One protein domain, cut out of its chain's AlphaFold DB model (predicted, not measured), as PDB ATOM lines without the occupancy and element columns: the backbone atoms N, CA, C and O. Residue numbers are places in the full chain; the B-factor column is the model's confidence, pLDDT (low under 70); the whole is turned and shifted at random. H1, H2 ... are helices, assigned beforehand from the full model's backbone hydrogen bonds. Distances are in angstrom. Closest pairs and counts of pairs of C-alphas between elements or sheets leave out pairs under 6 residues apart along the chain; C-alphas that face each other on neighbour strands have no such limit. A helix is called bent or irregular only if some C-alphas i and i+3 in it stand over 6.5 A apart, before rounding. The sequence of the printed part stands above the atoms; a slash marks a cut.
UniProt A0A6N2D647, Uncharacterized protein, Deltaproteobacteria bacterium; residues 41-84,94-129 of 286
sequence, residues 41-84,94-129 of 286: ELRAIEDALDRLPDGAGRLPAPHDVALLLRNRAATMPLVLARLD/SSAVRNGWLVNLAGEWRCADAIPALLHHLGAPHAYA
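This is residues 41 to 84 and 94 to 129 of the 286 residues of an uncharacterized protein of Deltaproteobacteria bacterium (UniProt A0A6N2D647). Five short helices, mostly crossed, form a compact body round H3, which touches H1 with its residues 74 to 78, H4 in the middle of the body, and H5 with its residues 80 to 83, while H2 packs on H1. H4 lies nearest the middle, and a long loop, residues 51 to 61, leads from H1 to H2. The printed part has 80 residues, with H1 to H5 in order and no named strand: all helix, radius of gyration of the C-alphas 12.1 A, spans 36 by 28 by 18 A.

Start at H1, residues 41 to 50, which touches H2, residues 62 to 70, at a steep tilt of 54 degrees, opposite ways; the closest C-alphas, of Ala 48 and Asp 64, are 5.2 A apart. Next find H3, residues 72 to 83, the hub. Its residues 74 to 78 alone touch H1, with the C-alphas of Ile 45 and Thr 75 closest at 6.6 A. H4, residues 94 to 108, touches H3 at a steep tilt of 43 degrees, opposite ways, closest at Val 79 and Leu 102, C-alphas 6.1 A apart. H5, residues 112 to 121, touches residues 80 to 83 of H3 alone, at a shallow tilt of 23 degrees, the same way; the C-alphas of Leu 83 and Ala 117 are closest at 6.0 A. H1 is apart from H4 and H5, and H2 from H5. Every O i to N i+4 pair is within hydrogen-bond range in H1 and H2, against 6 of 8 in H3, 10 of 11 in H4 and 4 of 6 in H5.

Find C-alpha 41 at (126.875, 147.719, 87.405), where H1 begins its 14.3 A. H2 measures 12.1 A and H3 15.4 A. H4 runs 22.0 A from C-alpha 94 at (148.220, 134.356, 79.800). H5 ends after 15.1 A at C-alpha 121, (140.182, 131.593, 65.828). H5 is irregular, C-alphas 113 and 116 being 7.0 A apart, and H3 only just, with 6.6 A between C-alphas 74 and 77.

The C-alphas of Glu 41 and Pro 125, the farthest apart, are 36.7 A apart. Residues 85 to 93 are not printed; C-alphas 84 and 94 stand 17.9 A apart across the cut. H1 to H2 is a long link. Model confidence is under 70 at residues 55 to 58, 94 to 96 and 125 to 129.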
ATOM      1  N   GLU A  41     127.014 149.110  87.828       86.00
ATOM      2  CA  GLU A  41     126.875 147.719  87.405       86.00
ATOM      3  C   GLU A  41     127.716 147.404  86.163       86.00
ATOM      4  O   GLU A  41     128.440 146.412  86.158       86.00
ATOM      5  N   LEU A  42     127.702 148.273  85.146       86.25
ATOM      6  CA  LEU A  42     128.551 148.107  83.960       86.25
ATOM      7  C   LEU A  42     130.041 148.071  84.312       86.25
ATOM      8  O   LEU A  42     130.751 147.194  83.832       86.25
ATOM      9  N   ARG A  43     130.496 148.953  85.211       88.56
ATOM     10  CA  ARG A  43     131.883 148.921  85.704       88.56
ATOM     11  C   ARG A  43     132.202 147.622  86.435       88.56
ATOM     12  O   ARG A  43     133.244 147.037  86.194       88.56
ATOM     13  N   ALA A  44     131.292 147.128  87.275       89.00
ATOM     14  CA  ALA A  44     131.495 145.857  87.969       89.00
ATOM     15  C   ALA A  44     131.613 144.671  86.993       89.00
ATOM     16  O   ALA A  44     132.403 143.760  87.238       89.00
ATOM     17  N   ILE A  45     130.856 144.690  85.889       89.19
ATOM     18  CA  ILE A  45     130.948 143.700  84.804       89.19
ATOM     19  C   ILE A  45     132.291 143.816  84.076       89.19
ATOM     20  O   ILE A  45     132.939 142.799  83.836       89.19
ATOM     21  N   GLU A  46     132.720 145.030  83.730       87.88
ATOM     22  CA  GLU A  46     134.025 145.272  83.102       87.88
ATOM     23  C   GLU A  46     135.169 144.792  83.996       87.88
ATOM     24  O   GLU A  46     135.998 144.005  83.541       87.88
ATOM     25  N   ASP A  47     135.143 145.159  85.278       88.31
ATOM     26  CA  ASP A  47     136.142 144.737  86.254       88.31
ATOM     27  C   ASP A  47     136.142 143.208  86.433       88.31
ATOM     28  O   ASP A  47     137.198 142.604  86.606       88.31
ATOM     29  N   ALA A  48     134.971 142.559  86.402       88.25
ATOM     30  CA  ALA A  48     134.867 141.101  86.471       88.25
ATOM     31  C   ALA A  48     135.457 140.418  85.228       88.25
ATOM     32  O   ALA A  48     136.105 139.381  85.357       88.25
ATOM     33  N   LEU A  49     135.279 141.003  84.038       85.25
ATOM     34  CA  LEU A  49     135.912 140.519  82.806       85.25
ATOM     35  C   LEU A  49     137.435 140.696  82.844       85.25
ATOM     36  O   LEU A  49     138.155 139.811  82.389       85.25
ATOM     37  N   ASP A  50     137.930 141.794  83.414       85.50
ATOM     38  CA  ASP A  50     139.369 142.053  83.542       85.50
ATOM     39  C   ASP A  50     140.035 141.211  84.641       85.50
ATOM     40  O   ASP A  50     141.232 140.933  84.566       85.50
ATOM     41  N   ARG A  51     139.264 140.759  85.638       86.31
ATOM     42  CA  ARG A  51     139.703 139.793  86.659       86.31
ATOM     43  C   ARG A  51     139.695 138.343  86.183       86.31
ATOM     44  O   ARG A  51     140.143 137.474  86.938       86.31
ATOM     45  N   LEU A  52     139.197 138.053  84.976       82.44
ATOM     46  CA  LEU A  52     139.277 136.701  84.432       82.44
ATOM     47  C   LEU A  52     140.746 136.258  84.380       82.44
ATOM     48  O   LEU A  52     141.616 137.032  83.975       82.44
ATOM     49  N   PRO A  53     141.041 135.031  84.828       78.00
ATOM     50  CA  PRO A  53     142.407 134.595  85.002       78.00
ATOM     51  C   PRO A  53     143.088 134.420  83.654       78.00
ATOM     52  O   PRO A  53     142.534 133.861  82.708       78.00
ATOM     53  N   ASP A  54     144.345 134.835  83.637       71.19
ATOM     54  CA  ASP A  54     145.214 134.667  82.487       71.19
ATOM     55  C   ASP A  54     146.026 133.362  82.578       71.19
ATOM     56  O   ASP A  54     146.371 132.735  81.590       71.19
ATOM     57  N   GLY A  55     146.343 132.893  83.784       61.59
ATOM     58  CA  GLY A  55     147.179 131.705  83.972       61.59
ATOM     59  C   GLY A  55     146.404 130.390  83.895       61.59
ATOM     60  O   GLY A  55     145.335 130.261  84.493       61.59
ATOM     61  N   ALA A  56     146.995 129.376  83.254       59.44
ATOM     62  CA  ALA A  56     146.486 128.007  83.306       59.44
ATOM     63  C   ALA A  56     146.395 127.531  84.770       59.44
ATOM     64  O   ALA A  56     147.325 127.730  85.555       59.44
ATOM     65  N   GLY A  57     145.261 126.937  85.150       63.44
ATOM     66  CA  GLY A  57     145.024 126.416  86.502       63.44
ATOM     67  C   GLY A  57     144.531 127.437  87.538       63.44
ATOM     68  O   GLY A  57     144.305 127.057  88.684       63.44
ATOM     69  N   ARG A  58     144.328 128.711  87.171       69.62
ATOM     70  CA  ARG A  58     143.562 129.653  88.003       69.62
ATOM     71  C   ARG A  58     142.128 129.721  87.506       69.62
ATOM     72  O   ARG A  58     141.887 129.948  86.326       69.62
ATOM     73  N   LEU A  59     141.194 129.538  88.427       73.56
ATOM     74  CA  LEU A  59     139.766 129.613  88.152       73.56
ATOM     75  C   LEU A  59     139.266 131.037  88.427       73.56
ATOM     76  O   LEU A  59     139.738 131.672  89.377       73.56
ATOM     77  N   PRO A  60     138.341 131.564  87.607       81.19
ATOM     78  CA  PRO A  60     137.691 132.829  87.891       81.19
ATOM     79  C   PRO A  60     136.897 132.702  89.188       81.19
ATOM     80  O   PRO A  60     136.368 131.636  89.513       81.19
ATOM     81  N   ALA A  61     136.803 133.798  89.938       85.12
ATOM     82  CA  ALA A  61     136.020 133.795  91.161       85.12
ATOM     83  C   ALA A  61     134.559 133.418  90.831       85.12
ATOM     84  O   ALA A  61     133.971 134.028  89.931       85.12
ATOM     85  N   PRO A  62     133.928 132.478  91.564       84.50
ATOM     86  CA  PRO A  62     132.546 132.072  91.294       84.50
ATOM     87  C   PRO A  62     131.562 133.248  91.282       84.50
ATOM     88  O   PRO A  62     130.581 133.243  90.539       84.50
ATOM     89  N   HIS A  63     131.843 134.281  92.082       84.62
ATOM     90  CA  HIS A  63     131.066 135.514  92.103       84.62
ATOM     91  C   HIS A  63     131.163 136.303  90.789       84.62
ATOM     92  O   HIS A  63     130.133 136.749  90.290       84.62
ATOM     93  N   ASP A  64     132.362 136.428  90.211       85.56
ATOM     94  CA  ASP A  64     132.568 137.123  88.938       85.56
ATOM     95  C   ASP A  64     131.834 136.379  87.817       85.56
ATOM     96  O   ASP A  64     131.042 136.973  87.093       85.56
ATOM     97  N   VAL A  65     131.971 135.053  87.746       83.25
ATOM     98  CA  VAL A  65     131.233 134.231  86.771       83.25
ATOM     99  C   VAL A  65     129.718 134.389  86.931       83.25
ATOM    100  O   VAL A  65     129.004 134.607  85.950       83.25
ATOM    101  N   ALA A  66     129.212 134.321  88.164       84.44
ATOM    102  CA  ALA A  66     127.789 134.489  88.437       84.44
ATOM    103  C   ALA A  66     127.284 135.884  88.040       84.44
ATOM    104  O   ALA A  66     126.181 135.991  87.498       84.44
ATOM    105  N   LEU A  67     128.074 136.936  88.279       87.38
ATOM    106  CA  LEU A  67     127.762 138.301  87.860       87.38
ATOM    107  C   LEU A  67     127.656 138.387  86.332       87.38
ATOM    108  O   LEU A  67     126.646 138.867  85.815       87.38
ATOM    109  N   LEU A  68     128.653 137.864  85.613       88.94
ATOM    110  CA  LEU A  68     128.695 137.883  84.149       88.94
ATOM    111  C   LEU A  68     127.505 137.139  83.534       88.94
ATOM    112  O   LEU A  68     126.858 137.669  82.627       88.94
ATOM    113  N   LEU A  69     127.189 135.944  84.047       85.50
ATOM    114  CA  LEU A  69     126.072 135.126  83.571       85.50
ATOM    115  C   LEU A  69     124.711 135.779  83.834       85.50
ATOM    116  O   LEU A  69     123.849 135.763  82.953       85.50
ATOM    117  N   ARG A  70     124.509 136.360  85.024       87.44
ATOM    118  CA  ARG A  70     123.252 137.041  85.384       87.44
ATOM    119  C   ARG A  70     123.016 138.285  84.537       87.44
ATOM    120  O   ARG A  70     121.875 138.559  84.178       87.44
ATOM    121  N   ASN A  71     124.088 138.976  84.157       89.06
ATOM    122  CA  ASN A  71     124.031 140.220  83.397       89.06
ATOM    123  C   ASN A  71     124.312 140.058  81.900       89.06
ATOM    124  O   ASN A  71     124.787 140.989  81.251       89.06
ATOM    125  N   ARG A  72     123.948 138.908  81.314       89.06
ATOM    126  CA  ARG A  72     124.171 138.576  79.895       89.06
ATOM    127  C   ARG A  72     123.939 139.744  78.928       89.06
ATOM    128  O   ARG A  72     124.771 139.970  78.058       89.06
ATOM    129  N   ALA A  73     122.821 140.463  79.042       87.19
ATOM    130  CA  ALA A  73     122.475 141.534  78.100       87.19
ATOM    131  C   ALA A  73     123.496 142.689  78.094       87.19
ATOM    132  O   ALA A  73     123.749 143.273  77.045       87.19
ATOM    133  N   ALA A  74     124.093 142.991  79.249       87.75
ATOM    134  CA  ALA A  74     125.137 144.001  79.396       87.75
ATOM    135  C   ALA A  74     126.538 143.430  79.119       87.75
ATOM    136  O   ALA A  74     127.381 144.113  78.543       87.75
ATOM    137  N   THR A  75     126.776 142.168  79.479       89.62
ATOM    138  CA  THR A  75     128.074 141.502  79.315       89.62
ATOM    139  C   THR A  75     128.369 141.120  77.861       89.62
ATOM    140  O   THR A  75     129.506 141.219  77.408       89.62
ATOM    141  N   MET A  76     127.360 140.683  77.103       89.31
ATOM    142  CA  MET A  76     127.542 140.104  75.767       89.31
ATOM    143  C   MET A  76     128.204 141.060  74.758       89.31
ATOM    144  O   MET A  76     129.161 140.628  74.120       89.31
ATOM    145  N   PRO A  77     127.816 142.348  74.639       88.56
ATOM    146  CA  PRO A  77     128.513 143.287  73.756       88.56
ATOM    147  C   PRO A  77     129.993 143.473  74.117       88.56
ATOM    148  O   PRO A  77     130.832 143.589  73.228       88.56
ATOM    149  N   LEU A  78     130.327 143.457  75.412       87.31
ATOM    150  CA  LEU A  78     131.709 143.581  75.892       87.31
ATOM    151  C   LEU A  78     132.535 142.329  75.578       87.31
ATOM    152  O   LEU A  78     133.718 142.435  75.261       87.31
ATOM    153  N   VAL A  79     131.921 141.147  75.668       86.75
ATOM    154  CA  VAL A  79     132.555 139.876  75.289       86.75
ATOM    155  C   VAL A  79     132.808 139.833  73.786       86.75
ATOM    156  O   VAL A  79     133.923 139.526  73.383       86.75
ATOM    157  N   LEU A  80     131.821 140.203  72.963       85.19
ATOM    158  CA  LEU A  80     131.979 140.272  71.508       85.19
ATOM    159  C   LEU A  80     133.082 141.252  71.104       85.19
ATOM    160  O   LEU A  80     133.983 140.875  70.365       85.19
ATOM    161  N   ALA A  81     133.090 142.458  71.676       85.06
ATOM    162  CA  ALA A  81     134.129 143.450  71.400       85.06
ATOM    163  C   ALA A  81     135.542 142.954  71.758       85.06
ATOM    164  O   ALA A  81     136.502 143.271  71.060       85.06
ATOM    165  N   ARG A  82     135.683 142.167  72.836       84.12
ATOM    166  CA  ARG A  82     136.964 141.553  73.218       84.12
ATOM    167  C   ARG A  82     137.350 140.376  72.307       84.12
ATOM    168  O   ARG A  82     138.539 140.203  72.060       84.12
ATOM    169  N   LEU A  83     136.385 139.604  71.800       79.06
ATOM    170  CA  LEU A  83     136.615 138.506  70.847       79.06
ATOM    171  C   LEU A  83     136.955 139.002  69.430       79.06
ATOM    172  O   LEU A  83     137.759 138.378  68.747       79.06
ATOM    173  N   ASP A  84     136.376 140.124  68.999       74.06
ATOM    174  CA  ASP A  84     136.650 140.746  67.695       74.06
ATOM    175  C   ASP A  84     138.021 141.450  67.639       74.06
ATOM    176  O   ASP A  84     138.506 141.816  66.564       74.06
ATOM    177  N   SER A  94     149.102 133.411  79.120       53.34
ATOM    178  CA  SER A  94     148.220 134.356  79.800       53.34
ATOM    179  C   SER A  94     146.972 134.747  78.980       53.34
ATOM    180  O   SER A  94     145.832 134.641  79.426       53.34
ATOM    181  N   SER A  95     147.173 135.173  77.734       62.84
ATOM    182  CA  SER A  95     146.099 135.660  76.858       62.84
ATOM    183  C   SER A  95     145.170 134.538  76.380       62.84
ATOM    184  O   SER A  95     143.970 134.751  76.218       62.84
ATOM    185  N   ALA A  96     145.694 133.321  76.207       66.12
ATOM    186  CA  ALA A  96     144.931 132.183  75.699       66.12
ATOM    187  C   ALA A  96     143.846 131.710  76.682       66.12
ATOM    188  O   ALA A  96     142.730 131.418  76.255       66.12
ATOM    189  N   VAL A  97     144.141 131.681  77.985       70.44
ATOM    190  CA  VAL A  97     143.192 131.215  79.015       70.44
ATOM    191  C   VAL A  97     142.038 132.198  79.184       70.44
ATOM    192  O   VAL A  97     140.879 131.783  79.217       70.44
ATOM    193  N   ARG A  98     142.324 133.506  79.210       75.19
ATOM    194  CA  ARG A  98     141.283 134.542  79.247       75.19
ATOM    195  C   ARG A  98     140.345 134.428  78.046       75.19
ATOM    196  O   ARG A  98     139.127 134.480  78.208       75.19
ATOM    197  N   ASN A  99     140.897 134.227  76.852       76.94
ATOM    198  CA  ASN A  99     140.091 134.038  75.647       76.94
ATOM    199  C   ASN A  99     139.245 132.766  75.716       76.94
ATOM    200  O   ASN A  99     138.084 132.815  75.321       76.94
ATOM    201  N   GLY A 100     139.772 131.672  76.275       78.69
ATOM    202  CA  GLY A 100     138.997 130.458  76.547       78.69
ATOM    203  C   GLY A 100     137.742 130.744  77.378       78.69
ATOM    204  O   GLY A 100     136.648 130.308  77.020       78.69
ATOM    205  N   TRP A 101     137.838 131.581  78.418       82.94
ATOM    206  CA  TRP A 101     136.667 132.002  79.201       82.94
ATOM    207  C   TRP A 101     135.653 132.815  78.393       82.94
ATOM    208  O   TRP A 101     134.451 132.563  78.493       82.94
ATOM    209  N   LEU A 102     136.111 133.768  77.578       86.06
ATOM    210  CA  LEU A 102     135.234 134.575  76.720       86.06
ATOM    211  C   LEU A 102     134.511 133.709  75.678       86.06
ATOM    212  O   LEU A 102     133.305 133.854  75.470       86.06
ATOM    213  N   VAL A 103     135.240 132.775  75.069       86.25
ATOM    214  CA  VAL A 103     134.724 131.780  74.123       86.25
ATOM    215  C   VAL A 103     133.680 130.886  74.796       86.25
ATOM    216  O   VAL A 103     132.580 130.713  74.266       86.25
ATOM    217  N   ASN A 104     133.975 130.387  75.996       85.69
ATOM    218  CA  ASN A 104     133.051 129.557  76.762       85.69
ATOM    219  C   ASN A 104     131.780 130.324  77.146       85.69
ATOM    220  O   ASN A 104     130.686 129.792  76.962       85.69
ATOM    221  N   LEU A 105     131.876 131.589  77.571       87.94
ATOM    222  CA  LEU A 105     130.707 132.447  77.813       87.94
ATOM    223  C   LEU A 105     129.854 132.631  76.549       87.94
ATOM    224  O   LEU A 105     128.629 132.507  76.604       87.94
ATOM    225  N   ALA A 106     130.483 132.875  75.395       88.38
ATOM    226  CA  ALA A 106     129.772 132.991  74.123       88.38
ATOM    227  C   ALA A 106     129.036 131.689  73.750       88.38
ATOM    228  O   ALA A 106     127.886 131.737  73.301       88.38
ATOM    229  N   GLY A 107     129.662 130.532  73.991       86.94
ATOM    230  CA  GLY A 107     129.064 129.207  73.812       86.94
ATOM    231  C   GLY A 107     127.906 128.920  74.774       86.94
ATOM    232  O   GLY A 107     126.850 128.454  74.344       86.94
ATOM    233  N   GLU A 108     128.061 129.245  76.062       87.31
ATOM    234  CA  GLU A 108     127.014 129.153  77.098       87.31
ATOM    235  C   GLU A 108     125.769 129.957  76.706       87.31
ATOM    236  O   GLU A 108     124.639 129.472  76.782       87.31
ATOM    237  N   TRP A 109     125.975 131.179  76.217       89.19
ATOM    238  CA  TRP A 109     124.898 132.050  75.760       89.19
ATOM    239  C   TRP A 109     124.373 131.714  74.367       89.19
ATOM    240  O   TRP A 109     123.342 132.267  73.970       89.19
ATOM    241  N   ARG A 110     125.047 130.821  73.634       88.62
ATOM    242  CA  ARG A 110     124.730 130.473  72.241       88.62
ATOM    243  C   ARG A 110     124.671 131.712  71.358       88.62
ATOM    244  O   ARG A 110     123.720 131.932  70.610       88.62
ATOM    245  N   CYS A 111     125.665 132.575  71.524       89.62
ATOM    246  CA  CYS A 111     125.727 133.851  70.839       89.62
ATOM    247  C   CYS A 111     126.058 133.633  69.356       89.62
ATOM    248  O   CYS A 111     127.208 133.382  69.002       89.62
ATOM    249  N   ALA A 112     125.051 133.723  68.481       91.12
ATOM    250  CA  ALA A 112     125.257 133.608  67.036       91.12
ATOM    251  C   ALA A 112     126.173 134.722  66.494       91.12
ATOM    252  O   ALA A 112     126.968 134.479  65.587       91.12
ATOM    253  N   ASP A 113     126.131 135.907  67.104       90.06
ATOM    254  CA  ASP A 113     126.981 137.040  66.729       90.06
ATOM    255  C   ASP A 113     128.472 136.777  67.003       90.06
ATOM    256  O   ASP A 113     129.324 137.410  66.390       90.06
ATOM    257  N   ALA A 114     128.810 135.798  67.855       89.50
ATOM    258  CA  ALA A 114     130.194 135.398  68.115       89.50
ATOM    259  C   ALA A 114     130.770 134.464  67.035       89.50
ATOM    260  O   ALA A 114     131.982 134.257  66.989       89.50
ATOM    261  N   ILE A 115     129.935 133.879  66.163       91.31
ATOM    262  CA  ILE A 115     130.379 132.891  65.165       91.31
ATOM    263  C   ILE A 115     131.522 133.422  64.279       91.31
ATOM    264  O   ILE A 115     132.484 132.675  64.085       91.31
ATOM    265  N   PRO A 116     131.490 134.662  63.743       88.88
ATOM    266  CA  PRO A 116     132.583 135.180  62.920       88.88
ATOM    267  C   PRO A 116     133.933 135.194  63.649       88.88
ATOM    268  O   PRO A 116     134.919 134.695  63.099       88.88
ATOM    269  N   ALA A 117     133.967 135.680  64.894       84.81
ATOM    270  CA  ALA A 117     135.173 135.710  65.723       84.81
ATOM    271  C   ALA A 117     135.675 134.293  66.042       84.81
ATOM    272  O   ALA A 117     136.841 133.961  65.824       84.81
ATOM    273  N   LEU A 118     134.775 133.396  66.455       88.25
ATOM    274  CA  LEU A 118     135.111 131.997  66.737       88.25
ATOM    275  C   LEU A 118     135.665 131.273  65.497       88.25
ATOM    276  O   LEU A 118     136.641 130.528  65.585       88.25
ATOM    277  N   LEU A 119     135.094 131.522  64.315       87.12
ATOM    278  CA  LEU A 119     135.587 130.963  63.056       87.12
ATOM    279  C   LEU A 119     136.954 131.511  62.651       87.12
ATOM    280  O   LEU A 119     137.719 130.787  62.006       87.12
ATOM    281  N   HIS A 120     137.251 132.766  62.984       82.69
ATOM    282  CA  HIS A 120     138.576 133.337  62.789       82.69
ATOM    283  C   HIS A 120     139.610 132.586  63.642       82.69
ATOM    284  O   HIS A 120     140.626 132.125  63.115       82.69
ATOM    285  N   HIS A 121     139.305 132.343  64.921       79.31
ATOM    286  CA  HIS A 121     140.182 131.593  65.828       79.31
ATOM    287  C   HIS A 121     140.351 130.125  65.448       79.31
ATOM    288  O   HIS A 121     141.430 129.563  65.629       79.31
ATOM    289  N   LEU A 122     139.336 129.518  64.830       81.88
ATOM    290  CA  LEU A 122     139.407 128.141  64.354       81.88
ATOM    291  C   LEU A 122     140.585 127.906  63.388       81.88
ATOM    292  O   LEU A 122     141.068 126.784  63.290       81.88
ATOM    293  N   GLY A 123     141.067 128.932  62.679       74.75
ATOM    294  CA  GLY A 123     142.206 128.825  61.761       74.75
ATOM    295  C   GLY A 123     143.575 129.193  62.338       74.75
ATOM    296  O   GLY A 123     144.552 129.100  61.596       74.75
ATOM    297  N   ALA A 124     143.652 129.633  63.598       74.25
ATOM    298  CA  ALA A 124     144.876 130.163  64.191       74.25
ATOM    299  C   ALA A 124     145.829 129.044  64.689       74.25
ATOM    300  O   ALA A 124     145.371 128.073  65.296       74.25
ATOM    301  N   PRO A 125     147.157 129.174  64.481       59.12
ATOM    302  CA  PRO A 125     148.133 128.110  64.754       59.12
ATOM    303  C   PRO A 125     148.495 127.886  66.240       59.12
ATOM    304  O   PRO A 125     149.159 126.897  66.536       59.12
ATOM    305  N   HIS A 126     148.092 128.761  67.174       56.50
ATOM    306  CA  HIS A 126     148.597 128.765  68.566       56.50
ATOM    307  C   HIS A 126     147.527 128.818  69.669       56.50
ATOM    308  O   HIS A 126     147.801 129.276  70.777       56.50
ATOM    309  N   ALA A 127     146.301 128.366  69.416       51.25
ATOM    310  CA  ALA A 127     145.258 128.444  70.432       51.25
ATOM    311  C   ALA A 127     145.187 127.154  71.266       51.25
ATOM    312  O   ALA A 127     144.561 126.183  70.876       51.25
ATOM    313  N   TYR A 128     145.720 127.168  72.491       47.69
ATOM    314  CA  TYR A 128     145.296 126.197  73.517       47.69
ATOM    315  C   TYR A 128     143.771 126.260  73.786       47.69
ATOM    316  O   TYR A 128     143.206 125.315  74.319       47.69
ATOM    317  N   ALA A 129     143.100 127.329  73.332       55.06
ATOM    318  CA  ALA A 129     141.645 127.496  73.276       55.06
ATOM    319  C   ALA A 129     140.960 126.737  72.112       55.06
ATOM    320  O   ALA A 129     139.788 126.974  71.829       55.06
TER     321      ALA A 129